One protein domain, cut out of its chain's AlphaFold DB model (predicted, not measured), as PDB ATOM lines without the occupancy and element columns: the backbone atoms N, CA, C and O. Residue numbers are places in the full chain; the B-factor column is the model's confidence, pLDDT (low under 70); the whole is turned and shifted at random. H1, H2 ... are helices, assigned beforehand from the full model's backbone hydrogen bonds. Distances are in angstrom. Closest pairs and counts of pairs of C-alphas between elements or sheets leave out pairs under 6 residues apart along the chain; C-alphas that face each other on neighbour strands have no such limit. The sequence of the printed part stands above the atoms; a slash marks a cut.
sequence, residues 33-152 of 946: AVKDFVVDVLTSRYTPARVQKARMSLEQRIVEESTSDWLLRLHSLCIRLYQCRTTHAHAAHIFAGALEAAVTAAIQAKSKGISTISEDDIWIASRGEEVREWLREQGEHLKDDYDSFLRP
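Overview. This is residues 33 to 152 of the 946 residues of an uncharacterized protein of Peniophora sp. CBMAI 1063 (UniProt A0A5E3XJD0). A long helix, H4, runs through the middle, with the helical hairpin of H1 and H2 packed along it as a small three-helix bundle and H6 along another side, sliding past the beginning of H4 until residues 147 to 152 stick out. H3 crosses H4 at residues 88 to 95, and the short H5 crosses it at residues 102 to 106. The printed part has 120 residues with six named helices, H1 to H6 in order along the chain, and no named strand; the class is all helix. It is compact, with a radius of gyration of the C-alphas of 15.1 A, yet elongated, spanning 54 by 29 by 22 A.

Arrangement. H1, residues 33 to 43, and H2, residues 48 to 64, form a hairpin: they touch, closest at the C-alphas of Phe 37 and Ala 54, 5.8 A apart, at a shallow tilt of 17 degrees, opposite ways. H2 touches H4, residues 88 to 110, closest at the C-alphas of Glu 59 and Ala 92, 5.4 A apart, at a shallow tilt of 28 degrees, opposite ways. H1, H2 and H4 are an up and down bundle, each helix running against the one before it; H1 and H4 are near each other. H3, residues 68 to 82, touches H4 at a steep tilt of 67 degrees, closest at the C-alphas of Leu 74 and Ala 91, 5.6 A apart. H4 also touches H5, residues 119 to 125, about perpendicular at 83 degrees, with the C-alphas of Ala 102 and Ala 125 closest at 4.9 A. H6, residues 129 to 150, touches H4 with residues 130 to 138 alone, at a shallow tilt of 21 degrees, opposite ways; the C-alphas of Ala 101 and Val 131 are closest, 5.5 A apart. H4 is the hub, touching four helices. H6 is apart from H1 and H2. In H1 to H6 every O i to N i+4 pair is within hydrogen-bond range.

Along the chain. H1 begins at C-alpha 33, (-27.405, 41.769, -57.530). H2 is 24.2 A long from first to last C-alpha and H3 21.1 A. H4 is 33.4 A long, from C-alpha 88 at (-43.079, 43.858, -57.457). H6, 31.2 A long, ends at C-alpha 150, (-59.767, 49.489, -51.751).

Size, cuts and confidence. The C-alphas of Gly 113 and Pro 152 are the two farthest apart, at 54.6 A. The printed part has no cut and no long link. Mean pLDDT of the printed part is 85.8; residues 66 to 68, 111 to 115 and 145 to 152 are under 70.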
ATOM      1  N   ALA A  33     -26.996  40.364 -57.546       91.94
ATOM      2  CA  ALA A  33     -27.405  41.769 -57.530       91.94
ATOM      3  C   ALA A  33     -27.157  42.418 -56.157       91.94
ATOM      4  O   ALA A  33     -26.705  43.560 -56.078       91.94
ATOM      5  N   VAL A  34     -27.391  41.666 -55.075       94.69
ATOM      6  CA  VAL A  34     -27.127  42.112 -53.696       94.69
ATOM      7  C   VAL A  34     -25.625  42.247 -53.444       94.69
ATOM      8  O   VAL A  34     -25.190  43.234 -52.856       94.69
ATOM      9  N   LYS A  35     -24.814  41.300 -53.930       95.25
ATOM     10  CA  LYS A  35     -23.348  41.385 -53.859       95.25
ATOM     11  C   LYS A  35     -22.812  42.600 -54.596       95.25
ATOM     12  O   LYS A  35     -21.977  43.303 -54.041       95.25
ATOM     13  N   ASP A  36     -23.308  42.861 -55.800       93.69
ATOM     14  CA  ASP A  36     -22.888  44.020 -56.584       93.69
ATOM     15  C   ASP A  36     -23.233  45.327 -55.850       93.69
ATOM     16  O   ASP A  36     -22.380  46.202 -55.734       93.69
ATOM     17  N   PHE A  37     -24.428  45.422 -55.247       95.50
ATOM     18  CA  PHE A  37     -24.801  46.548 -54.382       95.50
ATOM     19  C   PHE A  37     -23.832  46.724 -53.201       95.50
ATOM     20  O   PHE A  37     -23.330  47.824 -52.968       95.50
ATOM     21  N   VAL A  38     -23.537  45.646 -52.466       95.31
ATOM     22  CA  VAL A  38     -22.618  45.685 -51.317       95.31
ATOM     23  C   VAL A  38     -21.212  46.097 -51.760       95.31
ATOM     24  O   VAL A  38     -20.592  46.950 -51.128       95.31
ATOM     25  N   VAL A  39     -20.705  45.552 -52.868       94.56
ATOM     26  CA  VAL A  39     -19.388  45.903 -53.420       94.56
ATOM     27  C   VAL A  39     -19.343  47.370 -53.855       94.56
ATOM     28  O   VAL A  39     -18.377  48.067 -53.531       94.56
ATOM     29  N   ASP A  40     -20.380  47.874 -54.525       92.44
ATOM     30  CA  ASP A  40     -20.473  49.277 -54.949       92.44
ATOM     31  C   ASP A  40     -20.439  50.242 -53.756       92.44
ATOM     32  O   ASP A  40     -19.777  51.290 -53.805       92.44
ATOM     33  N   VAL A  41     -21.110  49.871 -52.661       92.75
ATOM     34  CA  VAL A  41     -21.112  50.620 -51.399       92.75
ATOM     35  C   VAL A  41     -19.735  50.579 -50.729       92.75
ATOM     36  O   VAL A  41     -19.227  51.629 -50.334       92.75
ATOM     37  N   LEU A  42     -19.106  49.403 -50.629       93.00
ATOM     38  CA  LEU A  42     -17.830  49.214 -49.925       93.00
ATOM     39  C   LEU A  42     -16.621  49.809 -50.667       93.00
ATOM     40  O   LEU A  42     -15.666  50.261 -50.037       93.00
ATOM     41  N   THR A  43     -16.637  49.814 -52.000       90.12
ATOM     42  CA  THR A  43     -15.527  50.329 -52.828       90.12
ATOM     43  C   THR A  43     -15.575  51.845 -53.027       90.12
ATOM     44  O   THR A  43     -14.576  52.480 -53.379       90.12
ATOM     45  N   SER A  44     -16.732  52.458 -52.784       78.56
ATOM     46  CA  SER A  44     -16.938  53.893 -52.911       78.56
ATOM     47  C   SER A  44     -16.512  54.649 -51.652       78.56
ATOM     48  O   SER A  44     -16.812  54.243 -50.537       78.56
ATOM     49  N   ARG A  45     -15.907  55.841 -51.805       79.94
ATOM     50  CA  ARG A  45     -15.884  56.807 -50.690       79.94
ATOM     51  C   ARG A  45     -17.331  57.127 -50.319       79.94
ATOM     52  O   ARG A  45     -18.081  57.580 -51.186       79.94
ATOM     53  N   TYR A  46     -17.697  56.872 -49.066       77.56
ATOM     54  CA  TYR A  46     -19.069  57.011 -48.596       77.56
ATOM     55  C   TYR A  46     -19.594  58.430 -48.810       77.56
ATOM     56  O   TYR A  46     -19.069  59.399 -48.259       77.56
ATOM     57  N   THR A  47     -20.663  58.533 -49.593       87.88
ATOM     58  CA  THR A  47     -21.549  59.692 -49.599       87.88
ATOM     59  C   THR A  47     -22.990  59.184 -49.667       87.88
ATOM     60  O   THR A  47     -23.241  58.217 -50.393       87.88
ATOM     61  N   PRO A  48     -23.954  59.824 -48.976       89.81
ATOM     62  CA  PRO A  48     -25.366  59.436 -49.047       89.81
ATOM     63  C   PRO A  48     -25.881  59.324 -50.491       89.81
ATOM     64  O   PRO A  48     -26.529  58.349 -50.855       89.81
ATOM     65  N   ALA A  49     -25.465  60.248 -51.365       90.12
ATOM     66  CA  ALA A  49     -25.822  60.236 -52.785       90.12
ATOM     67  C   ALA A  49     -25.357  58.972 -53.537       90.12
ATOM     68  O   ALA A  49     -25.991  58.554 -54.505       90.12
ATOM     69  N   ARG A  50     -24.239  58.355 -53.128       89.81
ATOM     70  CA  ARG A  50     -23.756  57.111 -53.744       89.81
ATOM     71  C   ARG A  50     -24.525  55.892 -53.260       89.81
ATOM     72  O   ARG A  50     -24.832  55.044 -54.091       89.81
ATOM     73  N   VAL A  51     -24.863  55.823 -51.972       93.12
ATOM     74  CA  VAL A  51     -25.695  54.734 -51.431       93.12
ATOM     75  C   VAL A  51     -27.077  54.763 -52.082       93.12
ATOM     76  O   VAL A  51     -27.526  53.741 -52.596       93.12
ATOM     77  N   GLN A  52     -27.667  55.952 -52.219       94.19
ATOM     78  CA  GLN A  52     -28.937  56.136 -52.918       94.19
ATOM     79  C   GLN A  52     -28.865  55.694 -54.390       94.19
ATOM     80  O   GLN A  52     -29.783  55.048 -54.899       94.19
ATOM     81  N   LYS A  53     -27.760  55.997 -55.090       94.19
ATOM     82  CA  LYS A  53     -27.541  55.539 -56.471       94.19
ATOM     83  C   LYS A  53     -27.404  54.014 -56.555       94.19
ATOM     84  O   LYS A  53     -27.972  53.412 -57.465       94.19
ATOM     85  N   ALA A  54     -26.674  53.397 -55.626       93.94
ATOM     86  CA  ALA A  54     -26.539  51.944 -55.552       93.94
ATOM     87  C   ALA A  54     -27.897  51.277 -55.271       93.94
ATOM     88  O   ALA A  54     -28.245  50.306 -55.941       93.94
ATOM     89  N   ARG A  55     -28.713  51.853 -54.374       96.06
ATOM     90  CA  ARG A  55     -30.085  51.401 -54.104       96.06
ATOM     91  C   ARG A  55     -30.944  51.425 -55.363       96.06
ATOM     92  O   ARG A  55     -31.568  50.422 -55.680       96.06
ATOM     93  N   MET A  56     -30.964  52.547 -56.087       95.31
ATOM     94  CA  MET A  56     -31.736  52.667 -57.330       95.31
ATOM     95  C   MET A  56     -31.297  51.647 -58.384       95.31
ATOM     96  O   MET A  56     -32.140  51.085 -59.074       95.31
ATOM     97  N   SER A  57     -29.989  51.393 -58.493       94.50
ATOM     98  CA  SER A  57     -29.441  50.368 -59.389       94.50
ATOM     99  C   SER A  57     -29.919  48.963 -58.998       94.50
ATOM    100  O   SER A  57     -30.357  48.198 -59.855       94.50
ATOM    101  N   LEU A  58     -29.901  48.637 -57.699       95.44
ATOM    102  CA  LEU A  58     -30.413  47.367 -57.179       95.44
ATOM    103  C   LEU A  58     -31.920  47.216 -57.430       95.44
ATOM    104  O   LEU A  58     -32.352  46.184 -57.933       95.44
ATOM    105  N   GLU A  59     -32.708  48.249 -57.129       95.94
ATOM    106  CA  GLU A  59     -34.154  48.283 -57.370       95.94
ATOM    107  C   GLU A  59     -34.471  48.062 -58.856       95.94
ATOM    108  O   GLU A  59     -35.259  47.180 -59.196       95.94
ATOM    109  N   GLN A  60     -33.795  48.792 -59.749       93.69
ATOM    110  CA  GLN A  60     -33.961  48.652 -61.193       93.69
ATOM    111  C   GLN A  60     -33.610  47.239 -61.668       93.69
ATOM    112  O   GLN A  60     -34.387  46.639 -62.406       93.69
ATOM    113  N   ARG A  61     -32.491  46.665 -61.208       92.19
ATOM    114  CA  ARG A  61     -32.101  45.294 -61.570       92.19
ATOM    115  C   ARG A  61     -33.096  44.258 -61.072       92.19
ATOM    116  O   ARG A  61     -33.456  43.364 -61.827       92.19
ATOM    117  N   ILE A  62     -33.594  44.392 -59.845       91.81
ATOM    118  CA  ILE A  62     -34.632  43.502 -59.312       91.81
ATOM    119  C   ILE A  62     -35.906  43.570 -60.165       91.81
ATOM    120  O   ILE A  62     -36.555  42.545 -60.370       91.81
ATOM    121  N   VAL A  63     -36.278  44.751 -60.667       87.50
ATOM    122  CA  VAL A  63     -37.473  44.939 -61.504       87.50
ATOM    123  C   VAL A  63     -37.259  44.437 -62.938       87.50
ATOM    124  O   VAL A  63     -38.124  43.741 -63.469       87.50
ATOM    125  N   GLU A  64     -36.121  44.747 -63.561       84.75
ATOM    126  CA  GLU A  64     -35.828  44.442 -64.970       84.75
ATOM    127  C   GLU A  64     -35.336  43.007 -65.193       84.75
ATOM    128  O   GLU A  64     -35.763  42.340 -66.137       84.75
ATOM    129  N   GLU A  65     -34.463  42.505 -64.318       79.12
ATOM    130  CA  GLU A  65     -33.902  41.149 -64.382       79.12
ATOM    131  C   GLU A  65     -34.791  40.127 -63.650       79.12
ATOM    132  O   GLU A  65     -34.416  38.958 -63.528       79.12
ATOM    133  N   SER A  66     -35.972  40.552 -63.171       63.25
ATOM    134  CA  SER A  66     -36.886  39.758 -62.346       63.25
ATOM    135  C   SER A  66     -37.167  38.383 -62.951       63.25
ATOM    136  O   SER A  66     -38.054  38.193 -63.789       63.25
ATOM    137  N   THR A  67     -36.487  37.368 -62.433       69.25
ATOM    138  CA  THR A  67     -36.924  35.982 -62.563       69.25
ATOM    139  C   THR A  67     -38.167  35.774 -61.689       69.25
ATOM    140  O   THR A  67     -38.457  36.553 -60.780       69.25
ATOM    141  N   SER A  68     -38.925  34.700 -61.922       64.06
ATOM    142  CA  SER A  68     -40.043  34.327 -61.037       64.06
ATOM    143  C   SER A  68     -39.624  34.129 -59.572       64.06
ATOM    144  O   SER A  68     -40.476  34.125 -58.691       64.06
ATOM    145  N   ASP A  69     -38.324  33.958 -59.330       70.81
ATOM    146  CA  ASP A  69     -37.706  33.762 -58.025       70.81
ATOM    147  C   ASP A  69     -37.643  35.068 -57.208       70.81
ATOM    148  O   ASP A  69     -38.112  35.090 -56.074       70.81
ATOM    149  N   TRP A  70     -37.195  36.189 -57.797       83.81
ATOM    150  CA  TRP A  70     -37.199  37.505 -57.129       83.81
ATOM    151  C   TRP A  70     -38.602  37.942 -56.709       83.81
ATOM    152  O   TRP A  70     -38.809  38.363 -55.571       83.81
ATOM    153  N   LEU A  71     -39.578  37.765 -57.603       75.00
ATOM    154  CA  LEU A  71     -40.980  38.070 -57.331       75.00
ATOM    155  C   LEU A  71     -41.506  37.278 -56.124       75.00
ATOM    156  O   LEU A  71     -42.086  37.847 -55.203       75.00
ATOM    157  N   LEU A  72     -41.279  35.961 -56.100       72.06
ATOM    158  CA  LEU A  72     -41.715  35.097 -55.001       72.06
ATOM    159  C   LEU A  72     -41.063  35.481 -53.669       72.06
ATOM    160  O   LEU A  72     -41.743  35.548 -52.643       72.06
ATOM    161  N   ARG A  73     -39.758  35.759 -53.688       81.81
ATOM    162  CA  ARG A  73     -38.967  36.117 -52.505       81.81
ATOM    163  C   ARG A  73     -39.400  37.448 -51.898       81.81
ATOM    164  O   ARG A  73     -39.656  37.511 -50.699       81.81
ATOM    165  N   LEU A  74     -39.552  38.486 -52.718       87.19
ATOM    166  CA  LEU A  74     -39.931  39.827 -52.262       87.19
ATOM    167  C   LEU A  74     -41.377  39.893 -51.781       87.19
ATOM    168  O   LEU A  74     -41.665  40.532 -50.771       87.19
ATOM    169  N   HIS A  75     -42.282  39.173 -52.446       79.44
ATOM    170  CA  HIS A  75     -43.652  39.039 -51.961       79.44
ATOM    171  C   HIS A  75     -43.702  38.278 -50.636       79.44
ATOM    172  O   HIS A  75     -44.437  38.685 -49.743       79.44
ATOM    173  N   SER A  76     -42.907  37.216 -50.478       78.44
ATOM    174  CA  SER A  76     -42.820  36.487 -49.205       78.44
ATOM    175  C   SER A  76     -42.275  37.373 -48.084       78.44
ATOM    176  O   SER A  76     -42.792  37.324 -46.971       78.44
ATOM    177  N   LEU A  77     -41.286  38.222 -48.384       85.38
ATOM    178  CA  LEU A  77     -40.762  39.212 -47.446       85.38
ATOM    179  C   LEU A  77     -41.842  40.225 -47.044       85.38
ATOM    180  O   LEU A  77     -42.083  40.386 -45.858       85.38
ATOM    181  N   CYS A  78     -42.549  40.845 -47.993       86.94
ATOM    182  CA  CYS A  78     -43.593  41.830 -47.672       86.94
ATOM    183  C   CYS A  78     -44.776  41.213 -46.914       86.94
ATOM    184  O   CYS A  78     -45.287  41.818 -45.980       86.94
ATOM    185  N   ILE A  79     -45.174  39.981 -47.251       79.38
ATOM    186  CA  ILE A  79     -46.211  39.260 -46.498       79.38
ATOM    187  C   ILE A  79     -45.734  38.998 -45.068       79.38
ATOM    188  O   ILE A  79     -46.494  39.173 -44.126       79.38
ATOM    189  N   ARG A  80     -44.473  38.609 -44.877       80.88
ATOM    190  CA  ARG A  80     -43.928  38.396 -43.534       80.88
ATOM    191  C   ARG A  80     -43.817  39.708 -42.744       80.88
ATOM    192  O   ARG A  80     -44.150  39.723 -41.563       80.88
ATOM    193  N   LEU A  81     -43.366  40.781 -43.395       84.62
ATOM    194  CA  LEU A  81     -43.092  42.088 -42.786       84.62
ATOM    195  C   LEU A  81     -44.305  43.004 -42.645       84.62
ATOM    196  O   LEU A  81     -44.201  43.974 -41.913       84.62
ATOM    197  N   TYR A  82     -45.414  42.754 -43.337       84.75
ATOM    198  CA  TYR A  82     -46.584  43.643 -43.296       84.75
ATOM    199  C   TYR A  82     -47.916  42.900 -43.353       84.75
ATOM    200  O   TYR A  82     -48.968  43.531 -43.378       84.75
ATOM    201  N   GLN A  83     -47.899  41.566 -43.457       79.69
ATOM    202  CA  GLN A  83     -49.091  40.739 -43.706       79.69
ATOM    203  C   GLN A  83     -49.883  41.166 -44.951       79.69
ATOM    204  O   GLN A  83     -51.016  40.736 -45.157       79.69
ATOM    205  N   CYS A  84     -49.268  41.957 -45.834       78.25
ATOM    206  CA  CYS A  84     -49.872  42.450 -47.056       78.25
ATOM    207  C   CYS A  84     -49.039  42.058 -48.277       78.25
ATOM    208  O   CYS A  84     -47.837  41.789 -48.212       78.25
ATOM    209  N   ARG A  85     -49.704  42.005 -49.432       73.88
ATOM    210  CA  ARG A  85     -49.023  41.880 -50.718       73.88
ATOM    211  C   ARG A  85     -48.927  43.262 -51.348       73.88
ATOM    212  O   ARG A  85     -49.917  43.985 -51.369       73.88
ATOM    213  N   THR A  86     -47.780  43.571 -51.934       83.50
ATOM    214  CA  THR A  86     -47.556  44.811 -52.687       83.50
ATOM    215  C   THR A  86     -47.145  44.501 -54.132       83.50
ATOM    216  O   THR A  86     -47.070  43.333 -54.520       83.50
ATOM    217  N   THR A  87     -46.950  45.523 -54.963       84.69
ATOM    218  CA  THR A  87     -46.455  45.344 -56.339       84.69
ATOM    219  C   THR A  87     -44.980  44.939 -56.330       84.69
ATOM    220  O   THR A  87     -44.254  45.297 -55.409       84.69
ATOM    221  N   HIS A  88     -44.499  44.241 -57.366       85.06
ATOM    222  CA  HIS A  88     -43.079  43.858 -57.457       85.06
ATOM    223  C   HIS A  88     -42.127  45.055 -57.339       85.06
ATOM    224  O   HIS A  88     -41.140  44.983 -56.617       85.06
ATOM    225  N   ALA A  89     -42.455  46.173 -57.998       88.75
ATOM    226  CA  ALA A  89     -41.658  47.397 -57.934       88.75
ATOM    227  C   ALA A  89     -41.594  47.958 -56.507       88.75
ATOM    228  O   ALA A  89     -40.523  48.300 -56.022       88.75
ATOM    229  N   HIS A  90     -42.722  47.972 -55.801       90.19
ATOM    230  CA  HIS A  90     -42.771  48.465 -54.432       90.19
ATOM    231  C   HIS A  90     -42.115  47.480 -53.440       90.19
ATOM    232  O   HIS A  90     -41.443  47.893 -52.503       90.19
ATOM    233  N   ALA A  91     -42.213  46.167 -53.673       90.94
ATOM    234  CA  ALA A  91     -41.499  45.165 -52.880       90.94
ATOM    235  C   ALA A  91     -39.973  45.271 -53.074       90.94
ATOM    236  O   ALA A  91     -39.212  45.171 -52.111       90.94
ATOM    237  N   ALA A  92     -39.529  45.522 -54.311       93.81
ATOM    238  CA  ALA A  92     -38.136  45.819 -54.636       93.81
ATOM    239  C   ALA A  92     -37.663  47.109 -53.948       93.81
ATOM    240  O   ALA A  92     -36.573  47.125 -53.376       93.81
ATOM    241  N   HIS A  93     -38.503  48.148 -53.947       94.88
ATOM    242  CA  HIS A  93     -38.252  49.407 -53.253       94.88
ATOM    243  C   HIS A  93     -38.043  49.204 -51.747       94.88
ATOM    244  O   HIS A  93     -37.033  49.653 -51.207       94.88
ATOM    245  N   ILE A  94     -38.944  48.463 -51.090       94.25
ATOM    246  CA  ILE A  94     -38.856  48.136 -49.661       94.25
ATOM    247  C   ILE A  94     -37.554  47.404 -49.352       94.25
ATOM    248  O   ILE A  94     -36.828  47.778 -48.437       94.25
ATOM    249  N   PHE A  95     -37.233  46.360 -50.116       95.94
ATOM    250  CA  PHE A  95     -36.029  45.581 -49.857       95.94
ATOM    251  C   PHE A  95     -34.748  46.401 -50.066       95.94
ATOM    252  O   PHE A  95     -33.868  46.410 -49.204       95.94
ATOM    253  N   ALA A  96     -34.647  47.117 -51.189       96.12
ATOM    254  CA  ALA A  96     -33.478  47.937 -51.486       96.12
ATOM    255  C   ALA A  96     -33.328  49.093 -50.480       96.12
ATOM    256  O   ALA A  96     -32.212  49.402 -50.063       96.12
ATOM    257  N   GLY A  97     -34.437  49.704 -50.052       96.19
ATOM    258  CA  GLY A  97     -34.445  50.744 -49.025       96.19
ATOM    259  C   GLY A  97     -34.046  50.226 -47.640       96.19
ATOM    260  O   GLY A  97     -33.250  50.869 -46.961       96.19
ATOM    261  N   ALA A  98     -34.468  49.016 -47.261       96.25
ATOM    262  CA  ALA A  98     -34.036  48.389 -46.011       96.25
ATOM    263  C   ALA A  98     -32.519  48.122 -45.993       96.25
ATOM    264  O   ALA A  98     -31.860  48.311 -44.969       96.25
ATOM    265  N   LEU A  99     -31.939  47.738 -47.135       96.81
ATOM    266  CA  LEU A  99     -30.486  47.615 -47.279       96.81
ATOM    267  C   LEU A  99     -29.767  48.974 -47.237       96.81
ATOM    268  O   LEU A  99     -28.700  49.070 -46.636       96.81
ATOM    269  N   GLU A 100     -30.334  50.033 -47.824       96.62
ATOM    270  CA  GLU A 100     -29.807  51.403 -47.690       96.62
ATOM    271  C   GLU A 100     -29.806  51.870 -46.224       96.62
ATOM    272  O   GLU A 100     -28.810  52.435 -45.755       96.62
ATOM    273  N   ALA A 101     -30.879  51.589 -45.482       96.06
ATOM    274  CA  ALA A 101     -30.969  51.884 -44.055       96.06
ATOM    275  C   ALA A 101     -29.901  51.110 -43.260       96.06
ATOM    276  O   ALA A 101     -29.189  51.705 -42.450       96.06
ATOM    277  N   ALA A 102     -29.702  49.821 -43.564       96.31
ATOM    278  CA  ALA A 102     -28.670  48.990 -42.941       96.31
ATOM    279  C   ALA A 102     -27.253  49.540 -43.181       96.31
ATOM    280  O   ALA A 102     -26.451  49.645 -42.254       96.31
ATOM    281  N   VAL A 103     -26.949  49.947 -44.418       95.31
ATOM    282  CA  VAL A 103     -25.663  50.571 -44.769       95.31
ATOM    283  C   VAL A 103     -25.464  51.871 -43.993       95.31
ATOM    284  O   VAL A 103     -24.390  52.111 -43.443       95.31
ATOM    285  N   THR A 104     -26.498  52.706 -43.917       94.69
ATOM    286  CA  THR A 104     -26.439  53.996 -43.224       94.69
ATOM    287  C   THR A 104     -26.200  53.811 -41.724       94.69
ATOM    288  O   THR A 104     -25.318  54.466 -41.161       94.69
ATOM    289  N   ALA A 105     -26.909  52.872 -41.091       94.69
ATOM    290  CA  ALA A 105     -26.741  52.514 -39.683       94.69
ATOM    291  C   ALA A 105     -25.335  51.952 -39.396       94.69
ATOM    292  O   ALA A 105     -24.662  52.401 -38.463       94.69
ATOM    293  N   ALA A 106     -24.823  51.058 -40.252       94.69
ATOM    294  CA  ALA A 106     -23.463  50.520 -40.133       94.69
ATOM    295  C   ALA A 106     -22.393  51.627 -40.152       94.69
ATOM    296  O   ALA A 106     -21.401  51.580 -39.418       94.69
ATOM    297  N   ILE A 107     -22.601  52.661 -40.966       91.44
ATOM    298  CA  ILE A 107     -21.664  53.778 -41.100       91.44
ATOM    299  C   ILE A 107     -21.744  54.719 -39.905       91.44
ATOM    300  O   ILE A 107     -20.708  55.138 -39.378       91.44
ATOM    301  N   GLN A 108     -22.954  55.017 -39.432       92.06
ATOM    302  CA  GLN A 108     -23.149  55.818 -38.227       92.06
ATOM    303  C   GLN A 108     -22.488  55.155 -37.011       92.06
ATOM    304  O   GLN A 108     -21.774  55.833 -36.266       92.06
ATOM    305  N   ALA A 109     -22.596  53.829 -36.879       91.12
ATOM    306  CA  ALA A 109     -21.964  53.061 -35.805       91.12
ATOM    307  C   ALA A 109     -20.422  53.152 -35.810       91.12
ATOM    308  O   ALA A 109     -19.794  53.154 -34.749       91.12
ATOM    309  N   LYS A 110     -19.793  53.275 -36.989       88.69
ATOM    310  CA  LYS A 110     -18.324  53.349 -37.152       88.69
ATOM    311  C   LYS A 110     -17.760  54.767 -37.150       88.69
ATOM    312  O   LYS A 110     -16.542  54.933 -37.056       88.69
ATOM    313  N   SER A 111     -18.615  55.791 -37.195       68.19
ATOM    314  CA  SER A 111     -18.215  57.204 -37.313       68.19
ATOM    315  C   SER A 111     -17.357  57.734 -36.144       68.19
ATOM    316  O   SER A 111     -16.767  58.809 -36.242       68.19
ATOM    317  N   LYS A 112     -17.148  56.937 -35.085       66.94
ATOM    318  CA  LYS A 112     -16.155  57.157 -34.017       66.94
ATOM    319  C   LYS A 112     -14.737  56.669 -34.390       66.94
ATOM    320  O   LYS A 112     -14.108  55.949 -33.620       66.94
ATOM    321  N   GLY A 113     -14.217  57.081 -35.551       65.19
ATOM    322  CA  GLY A 113     -12.779  56.990 -35.869       65.19
ATOM    323  C   GLY A 113     -12.298  55.788 -36.696       65.19
ATOM    324  O   GLY A 113     -11.086  55.607 -36.810       65.19
ATOM    325  N   ILE A 114     -13.187  54.992 -37.302       66.50
ATOM    326  CA  ILE A 114     -12.813  53.873 -38.190       66.50
ATOM    327  C   ILE A 114     -13.232  54.202 -39.633       66.50
ATOM    328  O   ILE A 114     -14.388  54.521 -39.890       66.50
ATOM    329  N   SER A 115     -12.289  54.142 -40.584       68.75
ATOM    330  CA  SER A 115     -12.476  54.635 -41.962       68.75
ATOM    331  C   SER A 115     -13.141  53.656 -42.937       68.75
ATOM    332  O   SER A 115     -13.341  54.011 -44.095       68.75
ATOM    333  N   THR A 116     -13.448  52.428 -42.518       86.75
ATOM    334  CA  THR A 116     -13.980  51.380 -43.404       86.75
ATOM    335  C   THR A 116     -15.067  50.572 -42.702       86.75
ATOM    336  O   THR A 116     -14.820  50.015 -41.631       86.75
ATOM    337  N   ILE A 117     -16.246  50.490 -43.319       92.06
ATOM    338  CA  ILE A 117     -17.275  49.497 -42.984       92.06
ATOM    339  C   ILE A 117     -16.940  48.165 -43.667       92.06
ATOM    340  O   ILE A 117     -16.387  48.161 -44.766       92.06
ATOM    341  N   SER A 118     -17.235  47.045 -43.016       94.44
ATOM    342  CA  SER A 118     -17.163  45.705 -43.606       94.44
ATOM    343  C   SER A 118     -18.545  45.233 -44.065       94.44
ATOM    344  O   SER A 118     -19.566  45.787 -43.663       94.44
ATOM    345  N   GLU A 119     -18.590  44.188 -44.895       95.44
ATOM    346  CA  GLU A 119     -19.853  43.537 -45.261       95.44
ATOM    347  C   GLU A 119     -20.610  43.031 -44.017       95.44
ATOM    348  O   GLU A 119     -21.824  43.192 -43.924       95.44
ATOM    349  N   ASP A 120     -19.901  42.475 -43.031       95.25
ATOM    350  CA  ASP A 120     -20.528  41.969 -41.807       95.25
ATOM    351  C   ASP A 120     -21.135  43.097 -40.960       95.25
ATOM    352  O   ASP A 120     -22.183  42.897 -40.350       95.25
ATOM    353  N   ASP A 121     -20.558  44.306 -40.981       94.50
ATOM    354  CA  ASP A 121     -21.154  45.466 -40.305       94.50
ATOM    355  C   ASP A 121     -22.528  45.828 -40.910       94.50
ATOM    356  O   ASP A 121     -23.441  46.187 -40.168       94.50
ATOM    357  N   ILE A 122     -22.704  45.686 -42.233       95.44
ATOM    358  CA  ILE A 122     -23.984  45.939 -42.924       95.44
ATOM    359  C   ILE A 122     -25.034  44.904 -42.506       95.44
ATOM    360  O   ILE A 122     -26.173  45.260 -42.215       95.44
ATOM    361  N   TRP A 123     -24.664  43.623 -42.441       94.94
ATOM    362  CA  TRP A 123     -25.598  42.553 -42.071       94.94
ATOM    363  C   TRP A 123     -25.924  42.516 -40.575       94.94
ATOM    364  O   TRP A 123     -27.009  42.087 -40.193       94.94
ATOM    365  N   ILE A 124     -25.020  42.992 -39.715       93.81
ATOM    366  CA  ILE A 124     -25.339  43.237 -38.304       93.81
ATOM    367  C   ILE A 124     -26.347  44.388 -38.204       93.81
ATOM    368  O   ILE A 124     -27.363  44.258 -37.522       93.81
ATOM    369  N   ALA A 125     -26.105  45.486 -38.924       94.62
ATOM    370  CA  ALA A 125     -26.993  46.645 -38.936       94.62
ATOM    371  C   ALA A 125     -28.363  46.355 -39.574       94.62
ATOM    372  O   ALA A 125     -29.356  46.949 -39.165       94.62
ATOM    373  N   SER A 126     -28.462  45.403 -40.510       94.62
ATOM    374  CA  SER A 126     -29.742  45.012 -41.123       94.62
ATOM    375  C   SER A 126     -30.733  44.380 -40.143       94.62
ATOM    376  O   SER A 126     -31.919  44.292 -40.448       94.62
ATOM    377  N   ARG A 127     -30.260  43.962 -38.962       93.62
ATOM    378  CA  ARG A 127     -31.073  43.451 -37.848       93.62
ATOM    379  C   ARG A 127     -31.338  44.512 -36.766       93.62
ATOM    380  O   ARG A 127     -32.015  44.210 -35.785       93.62
ATOM    381  N   GLY A 128     -30.777  45.712 -36.931       93.38
ATOM    382  CA  GLY A 128     -30.837  46.824 -35.983       93.38
ATOM    383  C   GLY A 128     -32.179  47.556 -35.963       93.38
ATOM    384  O   GLY A 128     -33.041  47.353 -36.822       93.38
ATOM    385  N   GLU A 129     -32.350  48.420 -34.964       94.31
ATOM    386  CA  GLU A 129     -33.598  49.157 -34.734       94.31
ATOM    387  C   GLU A 129     -33.854  50.203 -35.825       94.31
ATOM    388  O   GLU A 129     -34.999  50.401 -36.213       94.31
ATOM    389  N   GLU A 130     -32.806  50.794 -36.400       94.44
ATOM    390  CA  GLU A 130     -32.919  51.794 -37.468       94.44
ATOM    391  C   GLU A 130     -33.593  51.215 -38.722       94.44
ATOM    392  O   GLU A 130     -34.420  51.865 -39.360       94.44
ATOM    393  N   VAL A 131     -33.285  49.959 -39.064       95.75
ATOM    394  CA  VAL A 131     -33.918  49.264 -40.195       95.75
ATOM    395  C   VAL A 131     -35.352  48.869 -39.856       95.75
ATOM    396  O   VAL A 131     -36.232  48.964 -40.709       95.75
ATOM    397  N   ARG A 132     -35.622  48.472 -38.607       94.38
ATOM    398  CA  ARG A 132     -36.985  48.178 -38.130       94.38
ATOM    399  C   ARG A 132     -37.872  49.417 -38.130       94.38
ATOM    400  O   ARG A 132     -39.036  49.326 -38.505       94.38
ATOM    401  N   GLU A 133     -37.346  50.558 -37.706       94.06
ATOM    402  CA  GLU A 133     -38.056  51.834 -37.718       94.06
ATOM    403  C   GLU A 133     -38.389  52.254 -39.148       94.06
ATOM    404  O   GLU A 133     -39.561  52.479 -39.444       94.06
ATOM    405  N   TRP A 134     -37.414  52.192 -40.058       95.31
ATOM    406  CA  TRP A 134     -37.650  52.456 -41.477       95.31
ATOM    407  C   TRP A 134     -38.714  51.526 -42.079       95.31
ATOM    408  O   TRP A 134     -39.614  51.973 -42.788       95.31
ATOM    409  N   LEU A 135     -38.663  50.225 -41.770       94.38
ATOM    410  CA  LEU A 135     -39.677  49.270 -42.219       94.38
ATOM    411  C   LEU A 135     -41.064  49.590 -41.631       94.38
ATOM    412  O   LEU A 135     -42.048  49.532 -42.359       94.38
ATOM    413  N   ARG A 136     -41.172  49.992 -40.356       92.81
ATOM    414  CA  ARG A 136     -42.460  50.427 -39.776       92.81
ATOM    415  C   ARG A 136     -43.055  51.612 -40.538       92.81
ATOM    416  O   ARG A 136     -44.240  51.573 -40.853       92.81
ATOM    417  N   GLU A 137     -42.241  52.606 -40.891       91.69
ATOM    418  CA  GLU A 137     -42.688  53.753 -41.697       91.69
ATOM    419  C   GLU A 137     -43.215  53.317 -43.073       91.69
ATOM    420  O   GLU A 137     -44.266  53.782 -43.516       91.69
ATOM    421  N   GLN A 138     -42.534  52.376 -43.738       92.56
ATOM    422  CA  GLN A 138     -43.015  51.829 -45.013       92.56
ATOM    423  C   GLN A 138     -44.316  51.029 -44.859       92.56
ATOM    424  O   GLN A 138     -45.152  51.042 -45.762       92.56
ATOM    425  N   GLY A 139     -44.510  50.354 -43.724       87.75
ATOM    426  CA  GLY A 139     -45.750  49.644 -43.406       87.75
ATOM    427  C   GLY A 139     -46.970  50.563 -43.346       87.75
ATOM    428  O   GLY A 139     -48.018  50.218 -43.894       87.75
ATOM    429  N   GLU A 140     -46.826  51.749 -42.752       84.50
ATOM    430  CA  GLU A 140     -47.895  52.759 -42.712       84.50
ATOM    431  C   GLU A 140     -48.206  53.305 -44.116       84.50
ATOM    432  O   GLU A 140     -49.366  53.342 -44.523       84.50
ATOM    433  N   HIS A 141     -47.181  53.613 -44.920       80.31
ATOM    434  CA  HIS A 141     -47.373  54.045 -46.311       80.31
ATOM    435  C   HIS A 141     -48.060  52.983 -47.177       80.31
ATOM    436  O   HIS A 141     -48.955  53.298 -47.962       80.31
ATOM    437  N   LEU A 142     -47.684  51.713 -47.007       79.62
ATOM    438  CA  LEU A 142     -48.344  50.593 -47.674       79.62
ATOM    439  C   LEU A 142     -49.821  50.504 -47.301       79.62
ATOM    440  O   LEU A 142     -50.639  50.199 -48.164       79.62
ATOM    441  N   LYS A 143     -50.162  50.738 -46.033       77.94
ATOM    442  CA  LYS A 143     -51.542  50.700 -45.545       77.94
ATOM    443  C   LYS A 143     -52.377  51.824 -46.159       77.94
ATOM    444  O   LYS A 143     -53.482  51.553 -46.626       77.94
ATOM    445  N   ASP A 144     -51.823  53.029 -46.260       75.06
ATOM    446  CA  ASP A 144     -52.477  54.176 -46.903       75.06
ATOM    447  C   ASP A 144     -52.691  53.963 -48.412       75.06
ATOM    448  O   ASP A 144     -53.800  54.166 -48.924       75.06
ATOM    449  N   ASP A 145     -51.666  53.489 -49.130       68.81
ATOM    450  CA  ASP A 145     -51.755  53.149 -50.558       68.81
ATOM    451  C   ASP A 145     -52.781  52.030 -50.806       68.81
ATOM    452  O   ASP A 145     -53.514  52.027 -51.803       68.81
ATOM    453  N   TYR A 146     -52.872  51.087 -49.870       65.88
ATOM    454  CA  TYR A 146     -53.798  49.966 -49.919       65.88
ATOM    455  C   TYR A 146     -55.252  50.369 -49.634       65.88
ATOM    456  O   TYR A 146     -56.160  49.974 -50.372       65.88
ATOM    457  N   ASP A 147     -55.487  51.191 -48.611       62.69
ATOM    458  CA  ASP A 147     -56.812  51.718 -48.271       62.69
ATOM    459  C   ASP A 147     -57.340  52.652 -49.377       62.69
ATOM    460  O   ASP A 147     -58.531  52.621 -49.717       62.69
ATOM    461  N   SER A 148     -56.445  53.415 -50.012       60.53
ATOM    462  CA  SER A 148     -56.691  54.171 -51.249       60.53
ATOM    463  C   SER A 148     -57.143  53.257 -52.400       60.53
ATOM    464  O   SER A 148     -58.150  53.528 -53.064       60.53
ATOM    465  N   PHE A 149     -56.470  52.116 -52.584       49.84
ATOM    466  CA  PHE A 149     -56.780  51.132 -53.624       49.84
ATOM    467  C   PHE A 149     -58.097  50.360 -53.382       49.84
ATOM    468  O   PHE A 149     -58.721  49.881 -54.336       49.84
ATOM    469  N   LEU A 150     -58.556  50.236 -52.128       47.28
ATOM    470  CA  LEU A 150     -59.767  49.489 -51.751       47.28
ATOM    471  C   LEU A 150     -61.065  50.312 -51.701       47.28
ATOM    472  O   LEU A 150     -62.143  49.728 -51.862       47.28
ATOM    473  N   ARG A 151     -61.013  51.640 -51.519       41.50
ATOM    474  CA  ARG A 151     -62.226  52.491 -51.460       41.50
ATOM    475  C   ARG A 151     -63.185  52.348 -52.657       41.50
ATOM    476  O   ARG A 151     -64.390  52.346 -52.411       41.50
ATOM    477  N   PRO A 152     -62.740  52.137 -53.911       43.19
ATOM    478  CA  PRO A 152     -63.655  51.924 -55.037       43.19
ATOM    479  C   PRO A 152     -64.331  50.540 -55.059       43.19
ATOM    480  O   PRO A 152     -65.297  50.347 -55.789       43.19
TER     481      PRO A 152